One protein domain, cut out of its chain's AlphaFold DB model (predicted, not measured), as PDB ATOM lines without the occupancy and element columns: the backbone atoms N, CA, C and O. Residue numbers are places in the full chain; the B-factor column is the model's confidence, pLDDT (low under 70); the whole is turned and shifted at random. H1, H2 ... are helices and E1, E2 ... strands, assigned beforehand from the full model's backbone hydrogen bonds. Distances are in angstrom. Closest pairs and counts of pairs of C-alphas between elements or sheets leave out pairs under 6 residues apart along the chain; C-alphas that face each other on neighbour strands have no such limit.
ATOM      1  N   GLU A 139       5.241  -9.837   9.844       95.25
ATOM      2  CA  GLU A 139       6.519  -9.197   9.536       95.25
ATOM      3  C   GLU A 139       7.592  -9.461  10.596       95.25
ATOM      4  O   GLU A 139       8.767  -9.602  10.255       95.25
ATOM      5  N   ILE A 140       7.196  -9.583  11.866       93.75
ATOM      6  CA  ILE A 140       8.088  -9.980  12.954       93.75
ATOM      7  C   ILE A 140       8.343 -11.483  12.868       93.75
ATOM      8  O   ILE A 140       9.498 -11.893  12.900       93.75
ATOM      9  N   ALA A 141       7.300 -12.293  12.669       94.69
ATOM     10  CA  ALA A 141       7.400 -13.750  12.606       94.69
ATOM     11  C   ALA A 141       8.410 -14.224  11.544       94.69
ATOM     12  O   ALA A 141       9.208 -15.120  11.804       94.69
ATOM     13  N   ARG A 142       8.448 -13.570  10.373       93.81
ATOM     14  CA  ARG A 142       9.426 -13.861   9.303       93.81
ATOM     15  C   ARG A 142      10.881 -13.560   9.679       93.81
ATOM     16  O   ARG A 142      11.784 -14.065   9.022       93.81
ATOM     17  N   ARG A 143      11.114 -12.717  10.688       91.88
ATOM     18  CA  ARG A 143      12.453 -12.333  11.166       91.88
ATOM     19  C   ARG A 143      12.953 -13.234  12.295       91.88
ATOM     20  O   ARG A 143      14.128 -13.144  12.642       91.88
ATOM     21  N   ILE A 144      12.087 -14.069  12.871       90.88
ATOM     22  CA  ILE A 144      12.451 -14.992  13.946       90.88
ATOM     23  C   ILE A 144      13.129 -16.222  13.328       90.88
ATOM     24  O   ILE A 144      12.527 -16.880  12.475       90.88
ATOM     25  N   PRO A 145      14.365 -16.561  13.737       91.81
ATOM     26  CA  PRO A 145      15.033 -17.777  13.291       91.81
ATOM     27  C   PRO A 145      14.183 -19.024  13.551       91.81
ATOM     28  O   PRO A 145      13.611 -19.171  14.629       91.81
ATOM     29  N   ALA A 146      14.157 -19.964  12.602       89.88
ATOM     30  CA  ALA A 146      13.314 -21.160  12.690       89.88
ATOM     31  C   ALA A 146      13.503 -21.952  14.002       89.88
ATOM     32  O   ALA A 146      12.529 -22.428  14.577       89.88
ATOM     33  N   GLY A 147      14.741 -22.042  14.502       88.62
ATOM     34  CA  GLY A 147      15.056 -22.742  15.753       88.62
ATOM     35  C   GLY A 147      14.502 -22.072  17.017       88.62
ATOM     36  O   GLY A 147      14.248 -22.759  17.999       88.62
ATOM     37  N   MET A 148      14.252 -20.758  16.997       91.81
ATOM     38  CA  MET A 148      13.702 -20.042  18.155       91.81
ATOM     39  C   MET A 148      12.225 -20.366  18.400       91.81
ATOM     40  O   MET A 148      11.762 -20.274  19.531       91.81
ATOM     41  N   TRP A 149      11.488 -20.813  17.381       93.50
ATOM     42  CA  TRP A 149      10.089 -21.211  17.547       93.50
ATOM     43  C   TRP A 149       9.908 -22.408  18.478       93.50
ATOM     44  O   TRP A 149       8.877 -22.507  19.133       93.50
ATOM     45  N   GLN A 150      10.913 -23.280  18.603       91.25
ATOM     46  CA  GLN A 150      10.867 -24.400  19.543       91.25
ATOM     47  C   GLN A 150      10.898 -23.930  21.006       91.25
ATOM     48  O   GLN A 150      10.319 -24.586  21.866       91.25
ATOM     49  N   THR A 151      11.496 -22.769  21.284       91.69
ATOM     50  CA  THR A 151      11.547 -22.148  22.618       91.69
ATOM     51  C   THR A 151      10.661 -20.905  22.722       91.69
ATOM     52  O   THR A 151      10.796 -20.119  23.662       91.69
ATOM     53  N   TYR A 152       9.765 -20.700  21.752       94.75
ATOM     54  CA  TYR A 152       8.860 -19.562  21.752       94.75
ATOM     55  C   TYR A 152       7.766 -19.727  22.804       94.75
ATOM     56  O   TYR A 152       7.179 -20.798  22.948       94.75
ATOM     57  N   ILE A 153       7.464 -18.640  23.502       94.62
ATOM     58  CA  ILE A 153       6.319 -18.524  24.391       94.62
ATOM     59  C   ILE A 153       5.487 -17.331  23.942       94.62
ATOM     60  O   ILE A 153       5.998 -16.249  23.662       94.62
ATOM     61  N   GLY A 154       4.184 -17.550  23.889       94.94
ATOM     62  CA  GLY A 154       3.182 -16.575  23.481       94.94
ATOM     63  C   GLY A 154       1.894 -16.741  24.281       94.94
ATOM     64  O   GLY A 154       1.785 -17.699  25.053       94.94
ATOM     65  N   PRO A 155       0.911 -15.849  24.093       94.38
ATOM     66  CA  PRO A 155      -0.359 -15.875  24.823       94.38
ATOM     67  C   PRO A 155      -1.190 -17.146  24.593       94.38
ATOM     68  O   PRO A 155      -2.114 -17.417  25.350       94.38
ATOM     69  N   GLU A 156      -0.868 -17.942  23.574       93.50
ATOM     70  CA  GLU A 156      -1.459 -19.260  23.349       93.50
ATOM     71  C   GLU A 156      -0.985 -20.344  24.333       93.50
ATOM     72  O   GLU A 156      -1.554 -21.433  24.359       93.50
ATOM     73  N   HIS A 157       0.050 -20.070  25.131       93.69
ATOM     74  CA  HIS A 157       0.586 -21.018  26.101       93.69
ATOM     75  C   HIS A 157      -0.049 -20.810  27.471       93.69
ATOM     76  O   HIS A 157      -0.001 -19.722  28.049       93.69
ATOM     77  N   GLU A 158      -0.561 -21.892  28.045       92.19
ATOM     78  CA  GLU A 158      -0.908 -21.930  29.459       92.19
ATOM     79  C   GLU A 158       0.369 -22.173  30.273       92.19
ATOM     80  O   GLU A 158       0.885 -23.289  30.353       92.19
ATOM     81  N   LEU A 159       0.925 -21.093  30.821       93.94
ATOM     82  CA  LEU A 159       2.120 -21.142  31.660       93.94
ATOM     83  C   LEU A 159       1.835 -21.869  32.978       93.94
ATOM     84  O   LEU A 159       0.763 -21.713  33.562       93.94
ATOM     85  N   GLY A 160       2.805 -22.649  33.455       92.19
ATOM     86  CA  GLY A 160       2.648 -23.416  34.684       92.19
ATOM     87  C   GLY A 160       3.796 -24.383  34.933       92.19
ATOM     88  O   GLY A 160       4.955 -24.066  34.712       92.19
ATOM     89  N   GLU A 161       3.481 -25.580  35.417       90.12
ATOM     90  CA  GLU A 161       4.483 -26.510  35.952       90.12
ATOM     91  C   GLU A 161       5.519 -27.017  34.961       90.12
ATOM     92  O   GLU A 161       6.673 -27.224  35.336       90.12
ATOM     93  N   TRP A 162       5.154 -27.112  33.690       90.06
ATOM     94  CA  TRP A 162       6.083 -27.504  32.638       90.06
ATOM     95  C   TRP A 162       7.273 -26.539  32.495       90.06
ATOM     96  O   TRP A 162       8.329 -26.938  32.010       90.06
ATOM     97  N   LEU A 163       7.141 -25.295  32.973       88.19
ATOM     98  CA  LEU A 163       8.231 -24.321  33.028       88.19
ATOM     99  C   LEU A 163       9.368 -24.792  33.949       88.19
ATOM    100  O   LEU A 163      10.536 -24.529  33.669       88.19
ATOM    101  N   GLY A 164       9.040 -25.511  35.027       86.62
ATOM    102  CA  GLY A 164      10.017 -26.134  35.922       86.62
ATOM    103  C   GLY A 164      10.703 -27.351  35.296       86.62
ATOM    104  O   GLY A 164      11.873 -27.595  35.557       86.62
ATOM    105  N   GLN A 165       9.998 -28.065  34.415       85.81
ATOM    106  CA  GLN A 165      10.395 -29.357  33.829       85.81
ATOM    107  C   GLN A 165      11.269 -29.227  32.572       85.81
ATOM    108  O   GLN A 165      11.351 -30.144  31.754       85.81
ATOM    109  N   CYS A 166      11.890 -28.068  32.372       81.75
ATOM    110  CA  CYS A 166      12.746 -27.831  31.221       81.75
ATOM    111  C   CYS A 166      13.977 -28.758  31.297       81.75
ATOM    112  O   CYS A 166      14.720 -28.670  32.274       81.75
ATOM    113  N   PRO A 167      14.217 -29.638  30.302       72.06
ATOM    114  CA  PRO A 167      15.241 -30.686  30.407       72.06
ATOM    115  C   PRO A 167      16.674 -30.141  30.369       72.06
ATOM    116  O   PRO A 167      17.610 -30.805  30.802       72.06
ATOM    117  N   GLU A 168      16.849 -28.935  29.836       81.75
ATOM    118  CA  GLU A 168      18.135 -28.269  29.672       81.75
ATOM    119  C   GLU A 168      17.985 -26.782  30.013       81.75
ATOM    120  O   GLU A 168      16.869 -26.251  29.950       81.75
ATOM    121  N   PRO A 169      19.076 -26.068  30.346       80.88
ATOM    122  CA  PRO A 169      19.037 -24.617  30.454       80.88
ATOM    123  C   PRO A 169      18.580 -24.015  29.121       80.88
ATOM    124  O   PRO A 169      19.293 -24.079  28.121       80.88
ATOM    125  N   MET A 170      17.384 -23.429  29.102       81.75
ATOM    126  CA  MET A 170      16.830 -22.822  27.895       81.75
ATOM    127  C   MET A 170      16.705 -21.315  28.051       81.75
ATOM    128  O   MET A 170      16.389 -20.782  29.116       81.75
ATOM    129  N   VAL A 171      16.921 -20.625  26.935       88.31
ATOM    130  CA  VAL A 171      16.514 -19.235  26.771       88.31
ATOM    131  C   VAL A 171      15.266 -19.247  25.912       88.31
ATOM    132  O   VAL A 171      15.312 -19.524  24.709       88.31
ATOM    133  N   TRP A 172      14.135 -18.986  26.549       90.75
ATOM    134  CA  TRP A 172      12.881 -18.833  25.838       90.75
ATOM    135  C   TRP A 172      12.853 -17.506  25.119       90.75
ATOM    136  O   TRP A 172      13.549 -16.559  25.490       90.75
ATOM    137  N   CYS A 173      12.046 -17.443  24.075       93.69
ATOM    138  CA  CYS A 173      11.867 -16.226  23.321       93.69
ATOM    139  C   CYS A 173      10.386 -15.866  23.260       93.69
ATOM    140  O   CYS A 173       9.530 -16.743  23.234       93.69
ATOM    141  N   PHE A 174      10.064 -14.581  23.279       95.38
ATOM    142  CA  PHE A 174       8.676 -14.142  23.199       95.38
ATOM    143  C   PHE A 174       8.566 -12.751  22.593       95.38
ATOM    144  O   PHE A 174       9.511 -11.961  22.624       95.38
ATOM    145  N   HIS A 175       7.400 -12.443  22.037       94.94
ATOM    146  CA  HIS A 175       7.080 -11.079  21.636       94.94
ATOM    147  C   HIS A 175       6.508 -10.345  22.856       94.94
ATOM    148  O   HIS A 175       5.532 -10.832  23.422       94.94
ATOM    149  N   PRO A 176       7.124  -9.245  23.324       94.06
ATOM    150  CA  PRO A 176       6.714  -8.627  24.573       94.06
ATOM    151  C   PRO A 176       5.368  -7.916  24.421       94.06
ATOM    152  O   PRO A 176       5.256  -6.906  23.730       94.06
ATOM    153  N   ASP A 177       4.372  -8.403  25.149       94.31
ATOM    154  CA  ASP A 177       3.151  -7.678  25.477       94.31
ATOM    155  C   ASP A 177       2.947  -7.687  26.998       94.31
ATOM    156  O   ASP A 177       3.499  -8.527  27.714       94.31
ATOM    157  N   PHE A 178       2.176  -6.733  27.517       96.50
ATOM    158  CA  PHE A 178       2.007  -6.593  28.964       96.50
ATOM    159  C   PHE A 178       1.364  -7.828  29.617       96.50
ATOM    160  O   PHE A 178       1.764  -8.209  30.716       96.50
ATOM    161  N   ALA A 179       0.377  -8.454  28.967       96.69
ATOM    162  CA  ALA A 179      -0.316  -9.604  29.539       96.69
ATOM    163  C   ALA A 179       0.623 -10.812  29.633       96.69
ATOM    164  O   ALA A 179       0.661 -11.474  30.673       96.69
ATOM    165  N   LEU A 180       1.430 -11.050  28.597       96.31
ATOM    166  CA  LEU A 180       2.439 -12.101  28.606       96.31
ATOM    167  C   LEU A 180       3.577 -11.813  29.591       96.31
ATOM    168  O   LEU A 180       3.950 -12.708  30.342       96.31
ATOM    169  N   LEU A 181       4.095 -10.580  29.655       97.25
ATOM    170  CA  LEU A 181       5.114 -10.189  30.644       97.25
ATOM    171  C   LEU A 181       4.633 -10.452  32.073       97.25
ATOM    172  O   LEU A 181       5.321 -11.095  32.862       97.25
ATOM    173  N   ARG A 182       3.406 -10.027  32.381       97.50
ATOM    174  CA  ARG A 182       2.765 -10.297  33.667       97.50
ATOM    175  C   ARG A 182       2.644 -11.798  33.938       97.50
ATOM    176  O   ARG A 182       2.932 -12.242  35.048       97.50
ATOM    177  N   ALA A 183       2.210 -12.578  32.946       97.31
ATOM    178  CA  ALA A 183       2.101 -14.027  33.078       97.31
ATOM    179  C   ALA A 183       3.472 -14.673  33.335       97.31
ATOM    180  O   ALA A 183       3.583 -15.528  34.209       97.31
ATOM    181  N   LEU A 184       4.522 -14.225  32.648       96.88
ATOM    182  CA  LEU A 184       5.898 -14.668  32.866       96.88
ATOM    183  C   LEU A 184       6.363 -14.349  34.296       96.88
ATOM    184  O   LEU A 184       6.829 -15.247  34.995       96.88
ATOM    185  N   TRP A 185       6.166 -13.125  34.791       97.50
ATOM    186  CA  TRP A 185       6.558 -12.765  36.162       97.50
ATOM    187  C   TRP A 185       5.801 -13.555  37.228       97.50
ATOM    188  O   TRP A 185       6.400 -13.978  38.215       97.50
ATOM    189  N   LEU A 186       4.511 -13.830  37.008       97.19
ATOM    190  CA  LEU A 186       3.741 -14.719  37.878       97.19
ATOM    191  C   LEU A 186       4.298 -16.139  37.913       97.19
ATOM    192  O   LEU A 186       4.121 -16.810  38.918       97.19
ATOM    193  N   ASN A 187       4.991 -16.581  36.868       96.38
ATOM    194  CA  ASN A 187       5.587 -17.908  36.759       96.38
ATOM    195  C   ASN A 187       7.117 -17.896  36.965       96.38
ATOM    196  O   ASN A 187       7.827 -18.748  36.436       96.38
ATOM    197  N   ALA A 188       7.632 -16.940  37.746       95.44
ATOM    198  CA  ALA A 188       9.051 -16.817  38.095       95.44
ATOM    199  C   ALA A 188      10.003 -16.592  36.910       95.44
ATOM    200  O   ALA A 188      11.203 -16.845  37.016       95.44
ATOM    201  N   CYS A 189       9.511 -16.159  35.759       94.50
ATOM    202  CA  CYS A 189      10.352 -15.964  34.590       94.50
ATOM    203  C   CYS A 189      11.077 -14.617  34.649       94.50
ATOM    204  O   CYS A 189      10.472 -13.579  34.931       94.50
ATOM    205  N   PHE A 190      12.373 -14.633  34.340       92.56
ATOM    206  CA  PHE A 190      13.159 -13.418  34.153       92.56
ATOM    207  C   PHE A 190      12.969 -12.905  32.723       92.56
ATOM    208  O   PHE A 190      12.984 -13.704  31.792       92.56
ATOM    209  N   THR A 191      12.812 -11.595  32.515       95.00
ATOM    210  CA  THR A 191      12.581 -11.036  31.169       95.00
ATOM    211  C   THR A 191      13.708 -10.093  30.741       95.00
ATOM    212  O   THR A 191      13.987  -9.084  31.378       95.00
ATOM    213  N   LEU A 192      14.376 -10.406  29.636       95.38
ATOM    214  CA  LEU A 192      15.530  -9.665  29.121       95.38
ATOM    215  C   LEU A 192      15.200  -9.031  27.765       95.38
ATOM    216  O   LEU A 192      15.562  -9.593  26.724       95.38
ATOM    217  N   PRO A 193      14.430  -7.924  27.727       95.06
ATOM    218  CA  PRO A 193      14.104  -7.275  26.467       95.06
ATOM    219  C   PRO A 193      15.341  -6.590  25.910       95.06
ATOM    220  O   PRO A 193      16.046  -5.881  26.617       95.06
ATOM    221  N   GLU A 194      15.580  -6.779  24.622       92.00
ATOM    222  CA  GLU A 194      16.689  -6.154  23.911       92.00
ATOM    223  C   GLU A 194      16.141  -4.952  23.124       92.00
ATOM    224  O   GLU A 194      15.271  -5.157  22.273       92.00
ATOM    225  N   PRO A 195      16.611  -3.706  23.354       88.88
ATOM    226  CA  PRO A 195      16.030  -2.492  22.763       88.88
ATOM    227  C   PRO A 195      15.824  -2.521  21.242       88.88
ATOM    228  O   PRO A 195      14.952  -1.832  20.718       88.88
ATOM    229  N   ARG A 196      16.651  -3.283  20.518       89.50
ATOM    230  CA  ARG A 196      16.632  -3.372  19.047       89.50
ATOM    231  C   ARG A 196      15.987  -4.652  18.517       89.50
ATOM    232  O   ARG A 196      15.907  -4.832  17.301       89.50
ATOM    233  N   SER A 197      15.547  -5.541  19.402       91.38
ATOM    234  CA  SER A 197      14.940  -6.813  19.038       91.38
ATOM    235  C   SER A 197      13.424  -6.755  19.225       91.38
ATOM    236  O   SER A 197      12.952  -6.354  20.286       91.38
ATOM    237  N   PRO A 198      12.628  -7.224  18.248       90.44
ATOM    238  CA  PRO A 198      11.193  -7.416  18.452       90.44
ATOM    239  C   PRO A 198      10.876  -8.626  19.352       90.44
ATOM    240  O   PRO A 198       9.708  -8.879  19.651       90.44
ATOM    241  N   ILE A 199      11.905  -9.386  19.740       93.81
ATOM    242  CA  ILE A 199      11.819 -10.589  20.560       93.81
ATOM    243  C   ILE A 199      12.653 -10.421  21.819       93.81
ATOM    244  O   ILE A 199      13.815 -10.017  21.773       93.81
ATOM    245  N   THR A 200      12.032 -10.761  22.936       95.38
ATOM    246  CA  THR A 200      12.611 -10.738  24.271       95.38
ATOM    247  C   THR A 200      13.089 -12.129  24.652       95.38
ATOM    248  O   THR A 200      12.485 -13.125  24.253       95.38
ATOM    249  N   GLN A 201      14.168 -12.192  25.425       94.88
ATOM    250  CA  GLN A 201      14.678 -13.438  25.984       94.88
ATOM    251  C   GLN A 201      14.115 -13.671  27.388       94.88
ATOM    252  O   GLN A 201      13.950 -12.735  28.168       94.88
ATOM    253  N   CYS A 202      13.847 -14.925  27.725       94.69
ATOM    254  CA  CYS A 202      13.471 -15.357  29.061       94.69
ATOM    255  C   CYS A 202      14.358 -16.537  29.466       94.69
ATOM    256  O   CYS A 202      14.068 -17.682  29.108       94.69
ATOM    257  N   PRO A 203      15.468 -16.279  30.171       92.88
ATOM    258  CA  PRO A 203      16.286 -17.349  30.716       92.88
ATOM    259  C   PRO A 203      15.488 -18.185  31.725       92.88
ATOM    260  O   PRO A 203      14.866 -17.637  32.638       92.88
ATOM    261  N   ASN A 204      15.533 -19.508  31.582       91.25
ATOM    262  CA  ASN A 204      14.911 -20.449  32.507       91.25
ATOM    263  C   ASN A 204      15.910 -21.566  32.859       91.25
ATOM    264  O   ASN A 204      16.005 -22.561  32.135       91.25
ATOM    265  N   PRO A 205      16.714 -21.388  33.921       91.50
ATOM    266  CA  PRO A 205      17.699 -22.385  34.305       91.50
ATOM    267  C   PRO A 205      17.062 -23.625  34.928       91.50
ATOM    268  O   PRO A 205      16.017 -23.547  35.573       91.50
TER     269      PRO A 205
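What this domain is: This is residues 139 to 205 of the 408 residues of a protein of Symbiodinium sp. CCMP2592 (UniProt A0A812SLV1). Little regular structure is seen here: long loops surround a small two-stranded antiparallel ribbon, E1 with E2, with the short helix H1 close by E1 and the helix H2 well away from H1. The 67 printed residues hold H1, E1, H2 and E2 in that order, a mixed class with 25 residues in named elements. The whole is compact, with a radius of gyration of the C-alphas of 11.4 A and spans of 32 by 25 by 21 A.

How they stand to each other: H1, residues 146 to 151, has its closest C-alphas to E1, residues 170 to 174, at Thr 151 and Trp 172, 4.8 A. In H1, 0 of 2 O i to N i+4 pairs and 3 of 3 O i to N i+3 pairs are within hydrogen-bond range. A tight link joins E1 to H2, residues 178 to 186, where every O i to N i+4 pair is within range. E2, residues 200 to 204, is antiparallel to E1 at 149 degrees; N 172 and O 202 are 2.9 A apart. H1 is apart from H2 and E2.

Where its parts are: H1 begins at C-alpha 146 (13.314, -21.160, 12.690). H2 measures 12.2 A, E1 12.8 A and E2 12.9 A, ending at C-alpha 204 (14.911, -20.449, 32.507).

The domain as a whole: The printed part has no cut. The links H1 to E1 and H2 to E2 are long. No printed residue is under 70 in pLDDT.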